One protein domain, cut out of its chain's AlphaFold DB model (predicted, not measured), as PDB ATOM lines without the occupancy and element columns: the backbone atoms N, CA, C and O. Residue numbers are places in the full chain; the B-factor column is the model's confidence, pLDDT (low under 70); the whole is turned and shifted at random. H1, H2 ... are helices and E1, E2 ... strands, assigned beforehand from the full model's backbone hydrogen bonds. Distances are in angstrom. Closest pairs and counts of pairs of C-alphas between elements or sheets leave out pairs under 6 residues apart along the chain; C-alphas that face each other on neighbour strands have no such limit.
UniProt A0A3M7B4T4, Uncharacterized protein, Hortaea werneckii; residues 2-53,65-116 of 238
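Overview. This is residues 2 to 53 and 65 to 116 of the 238 residues of an uncharacterized protein of Hortaea werneckii (UniProt A0A3M7B4T4). An elongated, jointed shape: a two-stranded hairpin, E1 and E2, makes one end, the helix H1 lies in the middle, and the helix H2 sticks out at the other end with residues 65 to 80. The helix H3 starts at H1 and runs back towards the hairpin, so that its residues 108 to 116 come near the strands. The printed part has 104 residues, with two named strands and then three named helices in the order E1, E2, H1, H2, H3; the sheet E1 - E2 is antiparallel and the class is mixed, helices and strands. The whole is only just extended, close to loose, with a radius of gyration of the C-alphas of 19.5 A, and spans 69 by 35 by 23 A.

Along the chain. E1, residues 2 to 10, begins with C-alpha 2 at (201.228, 217.904, 222.972) and is 25.0 A long. E2, residues 16 to 24, is 23.8 A long. H1, residues 27 to 42, is 21.8 A long. H2, residues 65 to 86, the longest helix by residues, is 30.9 A long and begins after the cut with C-alpha 65 at (190.275, 246.563, 194.892). H3, residues 99 to 116, is 25.2 A long and ends with C-alpha 116 at (200.131, 208.958, 235.047).

Arrangement. E1 and E2 form a hairpin with 152 degrees between their directions; N 4 and O 22 are 2.8 A apart and N 19 and O 6 are 2.9 A apart, both within hydrogen-bond range. The closest C-alphas of E1 and H3, those of Asn 6 and Gln 116, are 7.6 A apart. H3 touches H1 with residues 100 to 104 alone, closest at the C-alphas of Ala 33 and Thr 101, 4.8 A. Their lines stand at a steep tilt of 38 degrees, only just past shallow, and run opposite ways. Residues 37 to 42 of H1 touch residues 81 to 86 of H2, closest at the C-alphas of Ala 41 and Ala 85, 5.3 A; the lines are about perpendicular, at 85 degrees. H2 is apart from E1, E2 and H3. In H1, H2 and H3 every O i to N i+4 pair is within hydrogen-bond range.

Size, cuts and confidence. The two C-alphas farthest apart, those of Lys 12 and Cys 66, are 69.6 A from each other. Residues 10 to 15 stand free, as do residues 65 to 80 of H2; the body without them spans 48 by 32 by 21 A. Residues 54 to 64 are not printed, and C-alphas 53 and 65 are 23.2 A apart across the cut. The link from H2 to H3, residues 87 to 98, is long. The mean pLDDT of the printed part is 80.2; residues 2 to 5, 20 to 24 and 51 to 53 are under 70.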
ATOM      1  N   LEU A   2     201.864 218.011 221.659       62.44
ATOM      2  CA  LEU A   2     201.228 217.904 222.972       62.44
ATOM      3  C   LEU A   2     202.286 217.668 224.047       62.44
ATOM      4  O   LEU A   2     203.110 216.761 223.948       62.44
ATOM      5  N   GLN A   3     202.235 218.498 225.078       61.59
ATOM      6  CA  GLN A   3     203.149 218.476 226.207       61.59
ATOM      7  C   GLN A   3     202.443 217.878 227.426       61.59
ATOM      8  O   GLN A   3     201.416 218.387 227.874       61.59
ATOM      9  N   VAL A   4     202.983 216.782 227.962       63.78
ATOM     10  CA  VAL A   4     202.459 216.137 229.170       63.78
ATOM     11  C   VAL A   4     203.111 216.784 230.385       63.78
ATOM     12  O   VAL A   4     204.262 216.496 230.725       63.78
ATOM     13  N   VAL A   5     202.362 217.674 231.034       65.25
ATOM     14  CA  VAL A   5     202.755 218.304 232.297       65.25
ATOM     15  C   VAL A   5     202.168 217.499 233.446       65.25
ATOM     16  O   VAL A   5     200.953 217.443 233.615       65.25
ATOM     17  N   ASN A   6     203.032 216.903 234.264       71.19
ATOM     18  CA  ASN A   6     202.619 216.145 235.437       71.19
ATOM     19  C   ASN A   6     203.023 216.856 236.726       71.19
ATOM     20  O   ASN A   6     204.121 217.404 236.843       71.19
ATOM     21  N   GLN A   7     202.147 216.796 237.729       76.06
ATOM     22  CA  GLN A   7     202.479 217.243 239.075       76.06
ATOM     23  C   GLN A   7     203.276 216.159 239.811       76.06
ATOM     24  O   GLN A   7     202.867 215.000 239.926       76.06
ATOM     25  N   VAL A   8     204.425 216.573 240.325       79.62
ATOM     26  CA  VAL A   8     205.390 215.766 241.058       79.62
ATOM     27  C   VAL A   8     205.417 216.221 242.513       79.62
ATOM     28  O   VAL A   8     205.416 217.420 242.802       79.62
ATOM     29  N   LEU A   9     205.464 215.259 243.428       77.94
ATOM     30  CA  LEU A   9     205.611 215.483 244.861       77.94
ATOM     31  C   LEU A   9     207.030 215.137 245.306       77.94
ATOM     32  O   LEU A   9     207.505 214.020 245.097       77.94
ATOM     33  N   GLU A  10     207.705 216.100 245.933       78.81
ATOM     34  CA  GLU A  10     208.969 215.857 246.622       78.81
ATOM     35  C   GLU A  10     208.699 215.150 247.955       78.81
ATOM     36  O   GLU A  10     208.035 215.689 248.839       78.81
ATOM     37  N   ARG A  11     209.263 213.954 248.148       70.31
ATOM     38  CA  ARG A  11     208.919 213.111 249.305       70.31
ATOM     39  C   ARG A  11     209.406 213.640 250.650       70.31
ATOM     40  O   ARG A  11     208.814 213.329 251.675       70.31
ATOM     41  N   LYS A  12     210.507 214.396 250.669       74.19
ATOM     42  CA  LYS A  12     211.086 214.913 251.922       74.19
ATOM     43  C   LYS A  12     210.324 216.114 252.476       74.19
ATOM     44  O   LYS A  12     210.299 216.302 253.685       74.19
ATOM     45  N   THR A  13     209.761 216.935 251.597       75.56
ATOM     46  CA  THR A  13     209.189 218.245 251.941       75.56
ATOM     47  C   THR A  13     207.684 218.313 251.685       75.56
ATOM     48  O   THR A  13     207.033 219.245 252.145       75.56
ATOM     49  N   GLY A  14     207.127 217.368 250.918       72.31
ATOM     50  CA  GLY A  14     205.755 217.425 250.412       72.31
ATOM     51  C   GLY A  14     205.539 218.515 249.357       72.31
ATOM     52  O   GLY A  14     204.401 218.777 248.965       72.31
ATOM     53  N   LYS A  15     206.606 219.184 248.894       79.62
ATOM     54  CA  LYS A  15     206.495 220.286 247.941       79.62
ATOM     55  C   LYS A  15     206.027 219.768 246.582       79.62
ATOM     56  O   LYS A  15     206.575 218.810 246.038       79.62
ATOM     57  N   LYS A  16     205.024 220.450 246.028       82.19
ATOM     58  CA  LYS A  16     204.494 220.206 244.685       82.19
ATOM     59  C   LYS A  16     205.301 220.989 243.656       82.19
ATOM     60  O   LYS A  16     205.460 222.201 243.790       82.19
ATOM     61  N   THR A  17     205.751 220.297 242.619       79.62
ATOM     62  CA  THR A  17     206.457 220.870 241.468       79.62
ATOM     63  C   THR A  17     205.853 220.292 240.192       79.62
ATOM     64  O   THR A  17     205.329 219.183 240.208       79.62
ATOM     65  N   TYR A  18     205.899 221.023 239.083       74.81
ATOM     66  CA  TYR A  18     205.459 220.510 237.785       74.81
ATOM     67  C   TYR A  18     206.662 220.019 236.985       74.81
ATOM     68  O   TYR A  18     207.696 220.684 236.956       74.81
ATOM     69  N   LEU A  19     206.526 218.857 236.348       71.44
ATOM     70  CA  LEU A  19     207.515 218.311 235.428       71.44
ATOM     71  C   LEU A  19     206.882 218.183 234.044       71.44
ATOM     72  O   LEU A  19     205.794 217.622 233.911       71.44
ATOM     73  N   LEU A  20     207.582 218.672 233.024       69.50
ATOM     74  CA  LEU A  20     207.292 218.315 231.644       69.50
ATOM     75  C   LEU A  20     207.946 216.961 231.377       69.50
ATOM     76  O   LEU A  20     209.164 216.824 231.464       69.50
ATOM     77  N   VAL A  21     207.123 215.950 231.136       63.38
ATOM     78  CA  VAL A  21     207.555 214.551 231.183       63.38
ATOM     79  C   VAL A  21     207.679 213.938 229.793       63.38
ATOM     80  O   VAL A  21     208.533 213.083 229.563       63.38
ATOM     81  N   ALA A  22     206.821 214.364 228.873       62.72
ATOM     82  CA  ALA A  22     206.828 213.885 227.507       62.72
ATOM     83  C   ALA A  22     206.310 214.965 226.568       62.72
ATOM     84  O   ALA A  22     205.407 215.734 226.903       62.72
ATOM     85  N   GLU A  23     206.870 214.961 225.373       59.69
ATOM     86  CA  GLU A  23     206.382 215.706 224.233       59.69
ATOM     87  C   GLU A  23     205.995 214.673 223.180       59.69
ATOM     88  O   GLU A  23     206.829 213.868 222.760       59.69
ATOM     89  N   LEU A  24     204.713 214.624 222.825       68.25
ATOM     90  CA  LEU A  24     204.235 213.774 221.745       68.25
ATOM     91  C   LEU A  24     203.670 214.655 220.646       68.25
ATOM     92  O   LEU A  24     202.800 215.499 220.884       68.25
ATOM     93  N   ASP A  25     204.133 214.444 219.423       72.25
ATOM     94  CA  ASP A  25     203.545 215.127 218.292       72.25
ATOM     95  C   ASP A  25     202.244 214.441 217.856       72.25
ATOM     96  O   ASP A  25     202.254 213.410 217.194       72.25
ATOM     97  N   VAL A  26     201.114 215.014 218.271       77.38
ATOM     98  CA  VAL A  26     199.759 214.618 217.839       77.38
ATOM     99  C   VAL A  26     199.177 215.592 216.813       77.38
ATOM    100  O   VAL A  26     197.971 215.597 216.586       77.38
ATOM    101  N   THR A  27     200.000 216.470 216.227       81.88
ATOM    102  CA  THR A  27     199.517 217.574 215.380       81.88
ATOM    103  C   THR A  27     198.731 217.067 214.177       81.88
ATOM    104  O   THR A  27     197.673 217.612 213.870       81.88
ATOM    105  N   GLU A  28     199.194 215.992 213.539       82.88
ATOM    106  CA  GLU A  28     198.509 215.396 212.391       82.88
ATOM    107  C   GLU A  28     197.159 214.783 212.793       82.88
ATOM    108  O   GLU A  28     196.130 215.130 212.210       82.88
ATOM    109  N   SER A  29     197.134 213.945 213.838       84.06
ATOM    110  CA  SER A  29     195.902 213.333 214.358       84.06
ATOM    111  C   SER A  29     194.881 214.389 214.792       84.06
ATOM    112  O   SER A  29     193.699 214.274 214.470       84.06
ATOM    113  N   MET A  30     195.341 215.449 215.469       84.81
ATOM    114  CA  MET A  30     194.505 216.574 215.893       84.81
ATOM    115  C   MET A  30     193.935 217.332 214.697       84.81
ATOM    116  O   MET A  30     192.733 217.577 214.648       84.81
ATOM    117  N   THR A  31     194.775 217.665 213.714       85.88
ATOM    118  CA  THR A  31     194.343 218.359 212.493       85.88
ATOM    119  C   THR A  31     193.296 217.538 211.750       85.88
ATOM    120  O   THR A  31     192.248 218.055 211.379       85.88
ATOM    121  N   LYS A  32     193.532 216.232 211.587       87.31
ATOM    122  CA  LYS A  32     192.603 215.334 210.900       87.31
ATOM    123  C   LYS A  32     191.264 215.214 211.628       87.31
ATOM    124  O   LYS A  32     190.221 215.271 210.977       87.31
ATOM    125  N   ALA A  33     191.280 215.066 212.953       86.88
ATOM    126  CA  ALA A  33     190.064 215.038 213.764       86.88
ATOM    127  C   ALA A  33     189.296 216.363 213.642       86.88
ATOM    128  O   ALA A  33     188.128 216.359 213.262       86.88
ATOM    129  N   ALA A  34     189.975 217.495 213.839       86.94
ATOM    130  CA  ALA A  34     189.371 218.821 213.754       86.94
ATOM    131  C   ALA A  34     188.743 219.101 212.382       86.94
ATOM    132  O   ALA A  34     187.615 219.578 212.318       86.94
ATOM    133  N   LEU A  35     189.426 218.760 211.285       88.00
ATOM    134  CA  LEU A  35     188.880 218.940 209.936       88.00
ATOM    135  C   LEU A  35     187.678 218.033 209.665       88.00
ATOM    136  O   LEU A  35     186.763 218.438 208.956       88.00
ATOM    137  N   THR A  36     187.660 216.826 210.233       88.12
ATOM    138  CA  THR A  36     186.527 215.905 210.068       88.12
ATOM    139  C   THR A  36     185.292 216.410 210.818       88.12
ATOM    140  O   THR A  36     184.196 216.388 210.264       88.12
ATOM    141  N   GLU A  37     185.464 216.921 212.040       88.69
ATOM    142  CA  GLU A  37     184.366 217.549 212.792       88.69
ATOM    143  C   GLU A  37     183.893 218.846 212.133       88.69
ATOM    144  O   GLU A  37     182.694 219.089 212.041       88.69
ATOM    145  N   LEU A  38     184.820 219.660 211.615       87.69
ATOM    146  CA  LEU A  38     184.498 220.870 210.859       87.69
ATOM    147  C   LEU A  38     183.667 220.537 209.614       87.69
ATOM    148  O   LEU A  38     182.644 221.170 209.381       87.69
ATOM    149  N   ALA A  39     184.081 219.526 208.845       88.00
ATOM    150  CA  ALA A  39     183.357 219.039 207.674       88.00
ATOM    151  C   ALA A  39     181.929 218.599 208.025       88.00
ATOM    152  O   ALA A  39     180.981 218.962 207.331       88.00
ATOM    153  N   ALA A  40     181.769 217.859 209.125       86.81
ATOM    154  CA  ALA A  40     180.464 217.410 209.596       86.81
ATOM    155  C   ALA A  40     179.581 218.574 210.078       86.81
ATOM    156  O   ALA A  40     178.412 218.639 209.712       86.81
ATOM    157  N   ALA A  41     180.133 219.508 210.858       85.75
ATOM    158  CA  ALA A  41     179.389 220.635 211.423       85.75
ATOM    159  C   ALA A  41     179.008 221.696 210.380       85.75
ATOM    160  O   ALA A  41     177.967 222.334 210.505       85.75
ATOM    161  N   ALA A  42     179.853 221.891 209.367       84.88
ATOM    162  CA  ALA A  42     179.610 222.832 208.276       84.88
ATOM    163  C   ALA A  42     178.844 222.211 207.095       84.88
ATOM    164  O   ALA A  42     178.529 222.926 206.150       84.88
ATOM    165  N   GLU A  43     178.581 220.897 207.120       85.31
ATOM    166  CA  GLU A  43     178.012 220.134 205.996       85.31
ATOM    167  C   GLU A  43     178.838 220.257 204.694       85.31
ATOM    168  O   GLU A  43     178.316 220.187 203.580       85.31
ATOM    169  N   ILE A  44     180.161 220.415 204.825       85.06
ATOM    170  CA  ILE A  44     181.099 220.544 203.703       85.06
ATOM    171  C   ILE A  44     181.885 219.236 203.553       85.06
ATOM    172  O   ILE A  44     182.512 218.788 204.513       85.06
ATOM    173  N   PRO A  45     181.940 218.621 202.358       84.56
ATOM    174  CA  PRO A  45     182.801 217.471 202.111       84.56
ATOM    175  C   PRO A  45     184.268 217.762 202.458       84.56
ATOM    176  O   PRO A  45     184.858 218.705 201.935       84.56
ATOM    177  N   LEU A  46     184.887 216.895 203.266       82.50
ATOM    178  CA  LEU A  46     186.288 217.021 203.693       82.50
ATOM    179  C   LEU A  46     187.285 217.330 202.548       82.50
ATOM    180  O   LEU A  46     188.151 218.174 202.760       82.50
ATOM    181  N   PRO A  47     187.182 216.737 201.333       83.19
ATOM    182  CA  PRO A  47     188.104 217.042 200.230       83.19
ATOM    183  C   PRO A  47     188.036 218.482 199.708       83.19
ATOM    184  O   PRO A  47     188.952 218.920 199.018       83.19
ATOM    185  N   LEU A  48     186.949 219.205 199.991       80.62
ATOM    186  CA  LEU A  48     186.780 220.603 199.596       80.62
ATOM    187  C   LEU A  48     187.396 221.573 200.611       80.62
ATOM    188  O   LEU A  48     187.574 222.747 200.296       80.62
ATOM    189  N   ILE A  49     187.750 221.096 201.807       78.94
ATOM    190  CA  ILE A  49     188.405 221.908 202.830       78.94
ATOM    191  C   ILE A  49     189.903 221.942 202.529       78.94
ATOM    192  O   ILE A  49     190.632 220.981 202.769       78.94
ATOM    193  N   GLN A  50     190.367 223.064 201.984       73.19
ATOM    194  CA  GLN A  50     191.778 223.277 201.688       73.19
ATOM    195  C   GLN A  50     192.494 223.868 202.903       73.19
ATOM    196  O   GLN A  50     192.098 224.905 203.433       73.19
ATOM    197  N   ILE A  51     193.583 223.228 203.323       67.62
ATOM    198  CA  ILE A  51     194.505 223.813 204.297       67.62
ATOM    199  C   ILE A  51     195.408 224.770 203.520       67.62
ATOM    200  O   ILE A  51     196.355 224.340 202.861       67.62
ATOM    201  N   ALA A  52     195.101 226.064 203.558       64.88
ATOM    202  CA  ALA A  52     195.968 227.069 202.965       64.88
ATOM    203  C   ALA A  52     197.271 227.164 203.775       64.88
ATOM    204  O   ALA A  52     197.272 227.582 204.933       64.88
ATOM    205  N   THR A  53     198.398 226.790 203.171       55.72
ATOM    206  CA  THR A  53     199.712 227.223 203.659       55.72
ATOM    207  C   THR A  53     199.884 228.695 203.304       55.72
ATOM    208  O   THR A  53     199.688 229.032 202.135       55.72
ATOM    209  N   TRP A  65     191.222 246.320 193.803       82.38
ATOM    210  CA  TRP A  65     190.275 246.563 194.892       82.38
ATOM    211  C   TRP A  65     189.016 245.693 194.820       82.38
ATOM    212  O   TRP A  65     188.435 245.412 195.866       82.38
ATOM    213  N   CYS A  66     188.595 245.267 193.625       84.56
ATOM    214  CA  CYS A  66     187.433 244.394 193.464       84.56
ATOM    215  C   CYS A  66     187.788 242.970 193.888       84.56
ATOM    216  O   CYS A  66     187.103 242.399 194.731       84.56
ATOM    217  N   ALA A  67     188.918 242.446 193.402       80.56
ATOM    218  CA  ALA A  67     189.408 241.135 193.824       80.56
ATOM    219  C   ALA A  67     189.680 241.080 195.338       80.56
ATOM    220  O   ALA A  67     189.405 240.069 195.981       80.56
ATOM    221  N   LEU A  68     190.175 242.177 195.925       81.56
ATOM    222  CA  LEU A  68     190.380 242.278 197.371       81.56
ATOM    223  C   LEU A  68     189.056 242.285 198.153       81.56
ATOM    224  O   LEU A  68     188.981 241.684 199.223       81.56
ATOM    225  N   ALA A  69     188.023 242.964 197.644       81.56
ATOM    226  CA  ALA A  69     186.700 242.973 198.264       81.56
ATOM    227  C   ALA A  69     186.045 241.583 198.213       81.56
ATOM    228  O   ALA A  69     185.523 241.131 199.231       81.56
ATOM    229  N   ASP A  70     186.157 240.885 197.080       81.62
ATOM    230  CA  ASP A  70     185.678 239.508 196.923       81.62
ATOM    231  C   ASP A  70     186.435 238.546 197.859       81.62
ATOM    232  O   ASP A  70     185.824 237.730 198.551       81.62
ATOM    233  N   GLU A  71     187.768 238.670 197.956       82.69
ATOM    234  CA  GLU A  71     188.589 237.880 198.889       82.69
ATOM    235  C   GLU A  71     188.192 238.149 200.352       82.69
ATOM    236  O   GLU A  71     188.109 237.219 201.160       82.69
ATOM    237  N   PHE A  72     187.901 239.406 200.699       79.75
ATOM    238  CA  PHE A  72     187.436 239.776 202.033       79.75
ATOM    239  C   PHE A  72     186.051 239.196 202.347       79.75
ATOM    240  O   PHE A  72     185.860 238.649 203.433       79.75
ATOM    241  N   GLU A  73     185.101 239.257 201.410       83.50
ATOM    242  CA  GLU A  73     183.769 238.674 201.596       83.50
ATOM    243  C   GLU A  73     183.850 237.156 201.806       83.50
ATOM    244  O   GLU A  73     183.270 236.631 202.762       83.50
ATOM    245  N   VAL A  74     184.637 236.458 200.981       83.69
ATOM    246  CA  VAL A  74     184.894 235.018 201.139       83.69
ATOM    247  C   VAL A  74     185.530 234.727 202.501       83.69
ATOM    248  O   VAL A  74     185.111 233.799 203.193       83.69
ATOM    249  N   SER A  75     186.493 235.543 202.938       81.75
ATOM    250  CA  SER A  75     187.127 235.409 204.255       81.75
ATOM    251  C   SER A  75     186.124 235.562 205.406       81.75
ATOM    252  O   SER A  75     186.116 234.752 206.335       81.75
ATOM    253  N   CYS A  76     185.212 236.538 205.328       80.62
ATOM    254  CA  CYS A  76     184.142 236.713 206.313       80.62
ATOM    255  C   CYS A  76     183.184 235.514 206.359       80.62
ATOM    256  O   CYS A  76     182.801 235.077 207.446       80.62
ATOM    257  N   GLN A  77     182.818 234.958 205.201       82.81
ATOM    258  CA  GLN A  77     181.970 233.765 205.127       82.81
ATOM    259  C   GLN A  77     182.660 232.549 205.761       82.81
ATOM    260  O   GLN A  77     182.055 231.853 206.578       82.81
ATOM    261  N   VAL A  78     183.945 232.329 205.461       82.38
ATOM    262  CA  VAL A  78     184.745 231.257 206.073       82.38
ATOM    263  C   VAL A  78     184.835 231.434 207.589       82.38
ATOM    264  O   VAL A  78     184.615 230.472 208.325       82.38
ATOM    265  N   ALA A  79     185.101 232.651 208.072       84.00
ATOM    266  CA  ALA A  79     185.164 232.940 209.504       84.00
ATOM    267  C   ALA A  79     183.841 232.601 210.210       84.00
ATOM    268  O   ALA A  79     183.850 231.939 211.247       84.00
ATOM    269  N   SER A  80     182.703 232.966 209.610       84.00
ATOM    270  CA  SER A  80     181.379 232.649 210.156       84.00
ATOM    271  C   SER A  80     181.117 231.138 210.238       84.00
ATOM    272  O   SER A  80     180.616 230.658 211.256       84.00
ATOM    273  N   ILE A  81     181.504 230.374 209.210       83.69
ATOM    274  CA  ILE A  81     181.381 228.905 209.201       83.69
ATOM    275  C   ILE A  81     182.245 228.283 210.304       83.69
ATOM    276  O   ILE A  81     181.788 227.395 211.027       83.69
ATOM    277  N   VAL A  82     183.483 228.759 210.462       83.94
ATOM    278  CA  VAL A  82     184.407 228.262 211.489       83.94
ATOM    279  C   VAL A  82     183.894 228.575 212.892       83.94
ATOM    280  O   VAL A  82     183.940 227.697 213.747       83.94
ATOM    281  N   GLU A  83     183.373 229.776 213.144       85.25
ATOM    282  CA  GLU A  83     182.788 230.137 214.442       85.25
ATOM    283  C   GLU A  83     181.561 229.283 214.781       85.25
ATOM    284  O   GLU A  83     181.427 228.794 215.907       85.25
ATOM    285  N   LEU A  84     180.691 229.049 213.794       83.25
ATOM    286  CA  LEU A  84     179.529 228.183 213.949       83.25
ATOM    287  C   LEU A  84     179.964 226.756 214.297       83.25
ATOM    288  O   LEU A  84     179.492 226.202 215.292       83.25
ATOM    289  N   ALA A  85     180.914 226.194 213.545       82.50
ATOM    290  CA  ALA A  85     181.470 224.869 213.801       82.50
ATOM    291  C   ALA A  85     182.189 224.786 215.158       82.50
ATOM    292  O   ALA A  85     181.990 223.825 215.900       82.50
ATOM    293  N   ALA A  86     182.959 225.812 215.539       83.75
ATOM    294  CA  ALA A  86     183.620 225.919 216.841       83.75
ATOM    295  C   ALA A  86     182.619 225.811 218.005       83.75
ATOM    296  O   ALA A  86     182.926 225.200 219.028       83.75
ATOM    297  N   GLY A  87     181.395 226.322 217.830       83.31
ATOM    298  CA  GLY A  87     180.301 226.182 218.793       83.31
ATOM    299  C   GLY A  87     179.785 224.747 218.997       83.31
ATOM    300  O   GLY A  87     179.116 224.481 220.004       83.31
ATOM    301  N   PHE A  88     180.092 223.815 218.086       83.25
ATOM    302  CA  PHE A  88     179.738 222.395 218.206       83.25
ATOM    303  C   PHE A  88     180.791 221.572 218.947       83.25
ATOM    304  O   PHE A  88     180.414 220.649 219.668       83.25
ATOM    305  N   PHE A  89     182.077 221.926 218.853       81.56
ATOM    306  CA  PHE A  89     183.164 221.159 219.480       81.56
ATOM    307  C   PHE A  89     182.958 220.887 220.983       81.56
ATOM    308  O   PHE A  89     183.119 219.739 221.394       81.56
ATOM    309  N   PRO A  90     182.534 221.859 221.820       84.44
ATOM    310  CA  PRO A  90     182.290 221.613 223.245       84.44
ATOM    311  C   PRO A  90     181.128 220.653 223.540       84.44
ATOM    312  O   PRO A  90     180.992 220.196 224.672       84.44
ATOM    313  N   LYS A  91     180.260 220.388 222.556       86.62
ATOM    314  CA  LYS A  91     179.073 219.528 222.684       86.62
ATOM    315  C   LYS A  91     179.311 218.118 222.143       86.62
ATOM    316  O   LYS A  91     178.406 217.288 222.211       86.62
ATOM    317  N   LEU A  92     180.491 217.850 221.582       85.12
ATOM    318  CA  LEU A  92     180.845 216.528 221.085       85.12
ATOM    319  C   LEU A  92     180.903 215.529 222.245       85.12
ATOM    320  O   LEU A  92     181.497 215.781 223.293       85.12
ATOM    321  N   THR A  93     180.281 214.378 222.033       85.81
ATOM    322  CA  THR A  93     180.276 213.240 222.954       85.81
ATOM    323  C   THR A  93     180.845 212.021 222.238       85.81
ATOM    324  O   THR A  93     180.962 212.027 221.014       85.81
ATOM    325  N   ALA A  94     181.164 210.957 222.976       83.44
ATOM    326  CA  ALA A  94     181.660 209.714 222.380       83.44
ATOM    327  C   ALA A  94     180.674 209.072 221.380       83.44
ATOM    328  O   ALA A  94     181.087 208.277 220.545       83.44
ATOM    329  N   GLU A  95     179.386 209.411 221.461       84.94
ATOM    330  CA  GLU A  95     178.348 208.906 220.556       84.94
ATOM    331  C   GLU A  95     178.155 209.792 219.319       84.94
ATOM    332  O   GLU A  95     177.644 209.328 218.304       84.94
ATOM    333  N   THR A  96     178.541 211.070 219.399       85.25
ATOM    334  CA  THR A  96     178.244 212.074 218.365       85.25
ATOM    335  C   THR A  96     179.460 212.520 217.565       85.25
ATOM    336  O   THR A  96     179.286 213.158 216.531       85.25
ATOM    337  N   CYS A  97     180.677 212.217 218.019       87.12
ATOM    338  CA  CYS A  97     181.890 212.588 217.304       87.12
ATOM    339  C   CYS A  97     182.276 211.576 216.217       87.12
ATOM    340  O   CYS A  97     181.871 210.412 216.213       87.12
ATOM    341  N   SER A  98     183.094 212.038 215.277       88.25
ATOM    342  CA  SER A  98     183.665 211.215 214.218       88.25
ATOM    343  C   SER A  98     184.632 210.159 214.761       88.25
ATOM    344  O   SER A  98     185.246 210.294 215.824       88.25
ATOM    345  N   MET A  99     184.850 209.109 213.965       87.88
ATOM    346  CA  MET A  99     185.800 208.040 214.293       87.88
ATOM    347  C   MET A  99     187.236 208.564 214.470       87.88
ATOM    348  O   MET A  99     188.003 208.049 215.284       87.88
ATOM    349  N   GLN A 100     187.609 209.604 213.725       87.19
ATOM    350  CA  GLN A 100     188.909 210.268 213.800       87.19
ATOM    351  C   GLN A 100     189.093 210.931 215.168       87.19
ATOM    352  O   GLN A 100     190.135 210.754 215.800       87.19
ATOM    353  N   THR A 101     188.061 211.619 215.657       86.50
ATOM    354  CA  THR A 101     188.046 212.205 217.001       86.50
ATOM    355  C   THR A 101     188.081 211.131 218.080       86.50
ATOM    356  O   THR A 101     188.876 211.240 219.008       86.50
ATOM    357  N   LEU A 102     187.315 210.043 217.943       87.75
ATOM    358  CA  LEU A 102     187.388 208.907 218.875       87.75
ATOM    359  C   LEU A 102     188.787 208.290 218.937       87.75
ATOM    360  O   LEU A 102     189.295 208.001 220.022       87.75
ATOM    361  N   THR A 103     189.426 208.119 217.780       86.88
ATOM    362  CA  THR A 103     190.788 207.583 217.687       86.88
ATOM    363  C   THR A 103     191.771 208.495 218.411       86.88
ATOM    364  O   THR A 103     192.529 208.021 219.256       86.88
ATOM    365  N   LEU A 104     191.707 209.806 218.160       84.88
ATOM    366  CA  LEU A 104     192.529 210.790 218.859       84.88
ATOM    367  C   LEU A 104     192.290 210.746 220.375       84.88
ATOM    368  O   LEU A 104     193.247 210.690 221.143       84.88
ATOM    369  N   MET A 105     191.035 210.726 220.826       84.62
ATOM    370  CA  MET A 105     190.712 210.667 222.255       84.62
ATOM    371  C   MET A 105     191.245 209.388 222.912       84.62
ATOM    372  O   MET A 105     191.773 209.442 224.022       84.62
ATOM    373  N   SER A 106     191.180 208.253 222.213       84.06
ATOM    374  CA  SER A 106     191.769 206.986 222.660       84.06
ATOM    375  C   SER A 106     193.297 207.068 222.762       84.06
ATOM    376  O   SER A 106     193.885 206.625 223.752       84.06
ATOM    377  N   GLU A 107     193.959 207.693 221.785       81.56
ATOM    378  CA  GLU A 107     195.402 207.939 221.829       81.56
ATOM    379  C   GLU A 107     195.792 208.837 223.006       81.56
ATOM    380  O   GLU A 107     196.742 208.520 223.726       81.56
ATOM    381  N   LEU A 108     195.040 209.912 223.248       82.31
ATOM    382  CA  LEU A 108     195.264 210.828 224.365       82.31
ATOM    383  C   LEU A 108     195.048 210.147 225.721       82.31
ATOM    384  O   LEU A 108     195.882 210.294 226.616       82.31
ATOM    385  N   GLU A 109     193.997 209.338 225.872       82.19
ATOM    386  CA  GLU A 109     193.760 208.570 227.101       82.19
ATOM    387  C   GLU A 109     194.863 207.519 227.317       82.19
ATOM    388  O   GLU A 109     195.342 207.302 228.437       82.19
ATOM    389  N   ARG A 110     195.360 206.906 226.237       79.06
ATOM    390  CA  ARG A 110     196.514 206.004 226.297       79.06
ATOM    391  C   ARG A 110     197.776 206.731 226.763       79.06
ATOM    392  O   ARG A 110     198.501 206.199 227.598       79.06
ATOM    393  N   ILE A 111     198.043 207.936 226.264       78.81
ATOM    394  CA  ILE A 111     199.201 208.740 226.689       78.81
ATOM    395  C   ILE A 111     199.072 209.117 228.163       78.81
ATOM    396  O   ILE A 111     200.026 208.935 228.922       78.81
ATOM    397  N   LYS A 112     197.892 209.590 228.572       78.31
ATOM    398  CA  LYS A 112     197.578 209.934 229.959       78.31
ATOM    399  C   LYS A 112     197.853 208.753 230.885       78.31
ATOM    400  O   LYS A 112     198.626 208.902 231.821       78.31
ATOM    401  N   THR A 113     197.306 207.573 230.586       78.62
ATOM    402  CA  THR A 113     197.519 206.365 231.406       78.62
ATOM    403  C   THR A 113     198.982 205.915 231.444       78.62
ATOM    404  O   THR A 113     199.463 205.510 232.497       78.62
ATOM    405  N   GLN A 114     199.724 206.031 230.339       79.44
ATOM    406  CA  GLN A 114     201.146 205.665 230.291       79.44
ATOM    407  C   GLN A 114     202.052 206.577 231.126       79.44
ATOM    408  O   GLN A 114     203.104 206.130 231.578       79.44
ATOM    409  N   HIS A 115     201.669 207.842 231.310       79.00
ATOM    410  CA  HIS A 115     202.490 208.846 231.993       79.00
ATOM    411  C   HIS A 115     201.909 209.272 233.348       79.00
ATOM    412  O   HIS A 115     202.445 210.185 233.971       79.00
ATOM    413  N   GLN A 116     200.831 208.627 233.806       81.56
ATOM    414  CA  GLN A 116     200.131 208.958 235.047       81.56
ATOM    415  C   GLN A 116     200.960 208.615 236.289       81.56
ATOM    416  O   GLN A 116     201.090 209.445 237.190       81.56
TER     417      GLN A 116